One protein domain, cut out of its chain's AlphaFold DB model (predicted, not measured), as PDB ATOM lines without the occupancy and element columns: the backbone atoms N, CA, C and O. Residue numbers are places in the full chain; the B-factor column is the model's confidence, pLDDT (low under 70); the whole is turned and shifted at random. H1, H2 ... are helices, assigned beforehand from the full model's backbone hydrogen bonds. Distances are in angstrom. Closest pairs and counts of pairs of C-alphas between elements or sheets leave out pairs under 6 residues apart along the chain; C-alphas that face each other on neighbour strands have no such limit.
ATOM      1  N   VAL A 110     -47.646 -49.508 -35.802       71.88
ATOM      2  CA  VAL A 110     -46.815 -48.705 -34.885       71.88
ATOM      3  C   VAL A 110     -46.336 -47.419 -35.568       71.88
ATOM      4  O   VAL A 110     -46.200 -46.397 -34.901       71.88
ATOM      5  N   GLN A 111     -46.144 -47.435 -36.892       72.19
ATOM      6  CA  GLN A 111     -45.793 -46.239 -37.658       72.19
ATOM      7  C   GLN A 111     -46.921 -45.209 -37.683       72.19
ATOM      8  O   GLN A 111     -46.673 -44.059 -37.362       72.19
ATOM      9  N   LEU A 112     -48.171 -45.621 -37.899       75.62
ATOM     10  CA  LEU A 112     -49.317 -44.709 -37.828       75.62
ATOM     11  C   LEU A 112     -49.477 -44.099 -36.427       75.62
ATOM     12  O   LEU A 112     -49.864 -42.941 -36.290       75.62
ATOM     13  N   LEU A 113     -49.180 -44.863 -35.371       79.81
ATOM     14  CA  LEU A 113     -49.176 -44.327 -34.009       79.81
ATOM     15  C   LEU A 113     -48.048 -43.305 -33.816       79.81
ATOM     16  O   LEU A 113     -48.295 -42.233 -33.269       79.81
ATOM     17  N   LYS A 114     -46.838 -43.611 -34.296       82.56
ATOM     18  CA  LYS A 114     -45.698 -42.685 -34.279       82.56
ATOM     19  C   LYS A 114     -45.989 -41.409 -35.065       82.56
ATOM     20  O   LYS A 114     -45.679 -40.331 -34.571       82.56
ATOM     21  N   ASP A 115     -46.613 -41.523 -36.231       83.75
ATOM     22  CA  ASP A 115     -46.962 -40.390 -37.085       83.75
ATOM     23  C   ASP A 115     -48.021 -39.519 -36.415       83.75
ATOM     24  O   ASP A 115     -47.816 -38.324 -36.276       83.75
ATOM     25  N   ARG A 116     -49.071 -40.112 -35.834       83.31
ATOM     26  CA  ARG A 116     -50.074 -39.348 -35.074       83.31
ATOM     27  C   ARG A 116     -49.493 -38.648 -33.849       83.31
ATOM     28  O   ARG A 116     -49.911 -37.536 -33.533       83.31
ATOM     29  N   ILE A 117     -48.560 -39.288 -33.142       86.06
ATOM     30  CA  ILE A 117     -47.844 -38.650 -32.030       86.06
ATOM     31  C   ILE A 117     -47.025 -37.472 -32.562       86.06
ATOM     32  O   ILE A 117     -47.088 -36.390 -31.985       86.06
ATOM     33  N   ARG A 118     -46.311 -37.654 -33.679       87.62
ATOM     34  CA  ARG A 118     -45.509 -36.600 -34.309       87.62
ATOM     35  C   ARG A 118     -46.375 -35.430 -34.781       87.62
ATOM     36  O   ARG A 118     -46.027 -34.292 -34.495       87.62
ATOM     37  N   ASP A 119     -47.516 -35.700 -35.406       87.06
ATOM     38  CA  ASP A 119     -48.474 -34.682 -35.845       87.06
ATOM     39  C   ASP A 119     -49.042 -33.914 -34.650       87.06
ATOM     40  O   ASP A 119     -49.108 -32.689 -34.662       87.06
ATOM     41  N   THR A 120     -49.392 -34.624 -33.573       85.56
ATOM     42  CA  THR A 120     -49.880 -33.988 -32.342       85.56
ATOM     43  C   THR A 120     -48.799 -33.099 -31.726       85.56
ATOM     44  O   THR A 120     -49.081 -31.963 -31.357       85.56
ATOM     45  N   LEU A 121     -47.547 -33.562 -31.670       85.00
ATOM     46  CA  LEU A 121     -46.420 -32.751 -31.202       85.00
ATOM     47  C   LEU A 121     -46.174 -31.532 -32.098       85.00
ATOM     48  O   LEU A 121     -45.870 -30.466 -31.577       85.00
ATOM     49  N   ALA A 122     -46.367 -31.651 -33.413       84.12
ATOM     50  CA  ALA A 122     -46.244 -30.526 -34.338       84.12
ATOM     51  C   ALA A 122     -47.313 -29.441 -34.106       84.12
ATOM     52  O   ALA A 122     -47.074 -28.274 -34.413       84.12
ATOM     53  N   THR A 123     -48.474 -29.795 -33.540       89.00
ATOM     54  CA  THR A 123     -49.497 -28.808 -33.145       89.00
ATOM     55  C   THR A 123     -49.187 -28.092 -31.830       89.00
ATOM     56  O   THR A 123     -49.753 -27.030 -31.566       89.00
ATOM     57  N   VAL A 124     -48.282 -28.632 -31.006       90.00
ATOM     58  CA  VAL A 124     -47.858 -27.981 -29.763       90.00
ATOM     59  C   VAL A 124     -46.864 -26.879 -30.108       90.00
ATOM     60  O   VAL A 124     -45.705 -27.129 -30.430       90.00
ATOM     61  N   THR A 125     -47.326 -25.633 -30.042       88.94
ATOM     62  CA  THR A 125     -46.465 -24.478 -30.314       88.94
ATOM     63  C   THR A 125     -45.539 -24.171 -29.127       88.94
ATOM     64  O   THR A 125     -45.921 -24.395 -27.972       88.94
ATOM     65  N   PRO A 126     -44.348 -23.585 -29.363       86.50
ATOM     66  CA  PRO A 126     -43.441 -23.165 -28.291       86.50
ATOM     67  C   PRO A 126     -44.099 -22.231 -27.264       86.50
ATOM     68  O   PRO A 126     -43.839 -22.345 -26.071       86.50
ATOM     69  N   ASN A 127     -45.025 -21.373 -27.702       88.25
ATOM     70  CA  ASN A 127     -45.751 -20.454 -26.821       88.25
ATOM     71  C   ASN A 127     -46.667 -21.180 -25.825       88.25
ATOM     72  O   ASN A 127     -46.829 -20.716 -24.696       88.25
ATOM     73  N   MET A 128     -47.244 -22.325 -26.209       91.06
ATOM     74  CA  MET A 128     -48.062 -23.145 -25.308       91.06
ATOM     75  C   MET A 128     -47.202 -23.789 -24.223       91.06
ATOM     76  O   MET A 128     -47.585 -23.788 -23.053       91.06
ATOM     77  N   LEU A 129     -46.020 -24.286 -24.596       89.50
ATOM     78  CA  LEU A 129     -45.061 -24.840 -23.641       89.50
ATOM     79  C   LEU A 129     -44.549 -23.763 -22.688       89.50
ATOM     80  O   LEU A 129     -44.578 -23.969 -21.480       89.50
ATOM     81  N   GLN A 130     -44.172 -22.598 -23.216       89.25
ATOM     82  CA  GLN A 130     -43.682 -21.488 -22.405       89.25
ATOM     83  C   GLN A 130     -44.745 -20.990 -21.421       89.25
ATOM     84  O   GLN A 130     -44.451 -20.801 -20.248       89.25
ATOM     85  N   SER A 131     -45.995 -20.833 -21.866       89.75
ATOM     86  CA  SER A 131     -47.096 -20.412 -20.987       89.75
ATOM     87  C   SER A 131     -47.349 -21.420 -19.867       89.75
ATOM     88  O   SER A 131     -47.505 -21.034 -18.712       89.75
ATOM     89  N   THR A 132     -47.332 -22.713 -20.197       92.62
ATOM     90  CA  THR A 132     -47.515 -23.789 -19.212       92.62
ATOM     91  C   THR A 132     -46.362 -23.820 -18.209       92.62
ATOM     92  O   THR A 132     -46.580 -23.985 -17.012       92.62
ATOM     93  N   TRP A 133     -45.131 -23.637 -18.686       93.50
ATOM     94  CA  TRP A 133     -43.945 -23.602 -17.838       93.50
ATOM     95  C   TRP A 133     -43.968 -22.412 -16.873       93.50
ATOM     96  O   TRP A 133     -43.783 -22.591 -15.671       93.50
ATOM     97  N   ASN A 134     -44.314 -21.226 -17.375       92.56
ATOM     98  CA  ASN A 134     -44.462 -20.023 -16.558       92.56
ATOM     99  C   ASN A 134     -45.546 -20.197 -15.477       92.56
ATOM    100  O   ASN A 134     -45.390 -19.708 -14.362       92.56
ATOM    101  N   GLU A 135     -46.640 -20.908 -15.776       93.81
ATOM    102  CA  GLU A 135     -47.676 -21.213 -14.780       93.81
ATOM    103  C   GLU A 135     -47.146 -22.126 -13.662       93.81
ATOM    104  O   GLU A 135     -47.464 -21.918 -12.488       93.81
ATOM    105  N   VAL A 136     -46.322 -23.121 -14.004       93.75
ATOM    106  CA  VAL A 136     -45.685 -24.005 -13.017       93.75
ATOM    107  C   VAL A 136     -44.721 -23.219 -12.129       93.75
ATOM    108  O   VAL A 136     -44.805 -23.335 -10.907       93.75
ATOM    109  N   GLU A 137     -43.862 -22.382 -12.712       92.75
ATOM    110  CA  GLU A 137     -42.936 -21.527 -11.957       92.75
ATOM    111  C   GLU A 137     -43.678 -20.559 -11.029       92.75
ATOM    112  O   GLU A 137     -43.332 -20.450  -9.854       92.75
ATOM    113  N   TYR A 138     -44.752 -19.930 -11.513       91.94
ATOM    114  CA  TYR A 138     -45.592 -19.043 -10.706       91.94
ATOM    115  C   TYR A 138     -46.193 -19.760  -9.492       91.94
ATOM    116  O   TYR A 138     -46.190 -19.234  -8.378       91.94
ATOM    117  N   ARG A 139     -46.691 -20.987  -9.682       92.44
ATOM    118  CA  ARG A 139     -47.221 -21.782  -8.569       92.44
ATOM    119  C   ARG A 139     -46.124 -22.116  -7.570       92.44
ATOM    120  O   ARG A 139     -46.347 -21.954  -6.374       92.44
ATOM    121  N   LEU A 140     -44.955 -22.552  -8.034       91.06
ATOM    122  CA  LEU A 140     -43.827 -22.866  -7.156       91.06
ATOM    123  C   LEU A 140     -43.360 -21.642  -6.355       91.06
ATOM    124  O   LEU A 140     -43.077 -21.782  -5.169       91.06
ATOM    125  N   ASP A 141     -43.361 -20.450  -6.955       92.81
ATOM    126  CA  ASP A 141     -43.052 -19.197  -6.256       92.81
ATOM    127  C   ASP A 141     -44.086 -18.883  -5.160       92.81
ATOM    128  O   ASP A 141     -43.714 -18.578  -4.026       92.81
ATOM    129  N   ILE A 142     -45.388 -19.049  -5.435       90.25
ATOM    130  CA  ILE A 142     -46.433 -18.903  -4.404       90.25
ATOM    131  C   ILE A 142     -46.205 -19.883  -3.251       90.25
ATOM    132  O   ILE A 142     -46.229 -19.476  -2.090       90.25
ATOM    133  N   TRP A 143     -45.975 -21.163  -3.553       92.44
ATOM    134  CA  TRP A 143     -45.720 -22.177  -2.528       92.44
ATOM    135  C   TRP A 143     -44.469 -21.847  -1.709       92.44
ATOM    136  O   TRP A 143     -44.505 -21.958  -0.486       92.44
ATOM    137  N   GLY A 144     -43.399 -21.372  -2.351       88.12
ATOM    138  CA  GLY A 144     -42.184 -20.925  -1.671       88.12
ATOM    139  C   GLY A 144     -42.431 -19.753  -0.717       88.12
ATOM    140  O   GLY A 144     -41.928 -19.758   0.405       88.12
ATOM    141  N   ARG A 145     -43.254 -18.777  -1.115       87.31
ATOM    142  CA  ARG A 145     -43.629 -17.635  -0.260       87.31
ATOM    143  C   ARG A 145     -44.522 -18.042   0.910       87.31
ATOM    144  O   ARG A 145     -44.325 -17.544   2.013       87.31
ATOM    145  N   ILE A 146     -45.473 -18.951   0.686       87.06
ATOM    146  CA  ILE A 146     -46.333 -19.492   1.750       87.06
ATOM    147  C   ILE A 146     -45.494 -20.252   2.776       87.06
ATOM    148  O   ILE A 146     -45.654 -20.023   3.967       87.06
ATOM    149  N   LEU A 147     -44.582 -21.118   2.322       80.38
ATOM    150  CA  LEU A 147     -43.691 -21.868   3.211       80.38
ATOM    151  C   LEU A 147     -42.837 -20.929   4.066       80.38
ATOM    152  O   LEU A 147     -42.755 -21.113   5.275       80.38
ATOM    153  N   LYS A 148     -42.289 -19.874   3.458       79.38
ATOM    154  CA  LYS A 148     -41.484 -18.878   4.169       79.38
ATOM    155  C   LYS A 148     -42.287 -18.096   5.216       79.38
ATOM    156  O   LYS A 148     -41.783 -17.839   6.294       79.38
ATOM    157  N   SER A 149     -43.557 -17.797   4.936       75.44
ATOM    158  CA  SER A 149     -44.469 -17.132   5.879       75.44
ATOM    159  C   SER A 149     -44.962 -18.029   7.027       75.44
ATOM    160  O   SER A 149     -45.660 -17.528   7.905       75.44
ATOM    161  N   ILE A 150     -44.695 -19.339   6.989       75.56
ATOM    162  CA  ILE A 150     -45.019 -20.286   8.071       75.56
ATOM    163  C   ILE A 150     -43.811 -20.484   9.007       75.56
ATOM    164  O   ILE A 150     -43.991 -20.900  10.149       75.56
ATOM    165  N   GLU A 151     -42.595 -20.221   8.521       69.81
ATOM    166  CA  GLU A 151     -41.351 -20.304   9.302       69.81
ATOM    167  C   GLU A 151     -41.041 -19.031  10.112       69.81
ATOM    168  O   GLU A 151     -40.318 -19.133  11.105       69.81
ATOM    169  N   ASP A 152     -41.595 -17.878   9.715       56.75
ATOM    170  CA  ASP A 152     -41.549 -16.594  10.443       56.75
ATOM    171  C   ASP A 152     -42.676 -16.477  11.494       56.75
ATOM    172  O   ASP A 152     -42.402 -15.959  12.606       56.75
TER     173      ASP A 152
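This is residues 110 to 152 of the 152 residues of a protein of Blattella germanica (UniProt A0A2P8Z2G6). A short helix, H1, and a longer one, H2, follow each other end to end and make an open L with its corner at residues 124 and 125; neither helix folds back on the other. The printed part has 43 residues, with two named helices in the order H1, H2 and no named strand, and its class is all helix. It is extended, with a radius of gyration of the C-alphas of 18.0 A and spans of 57 by 21 by 6 A.

H1 holds residues 110 to 123 and begins at C-alpha 110 (-46.815, -48.705, -34.885). H2 holds residues 126 to 151, measures 37.8 A from first to last C-alpha, and ends at C-alpha 151 (-41.351, -20.304, 9.302).

A tight link of 2 residues joins H1 to H2, and the two helices are apart. In H1 and H2 every O i to N i+4 pair is within hydrogen-bond range.

The C-alphas of Gln 111 and Asp 152, the two farthest apart, are 56.7 A from each other. Residues 110 to 152 stand free. The printed part has no cut and ends at the chain's last residue. Its mean pLDDT is 85.5; residues 151 to 152 are under 70.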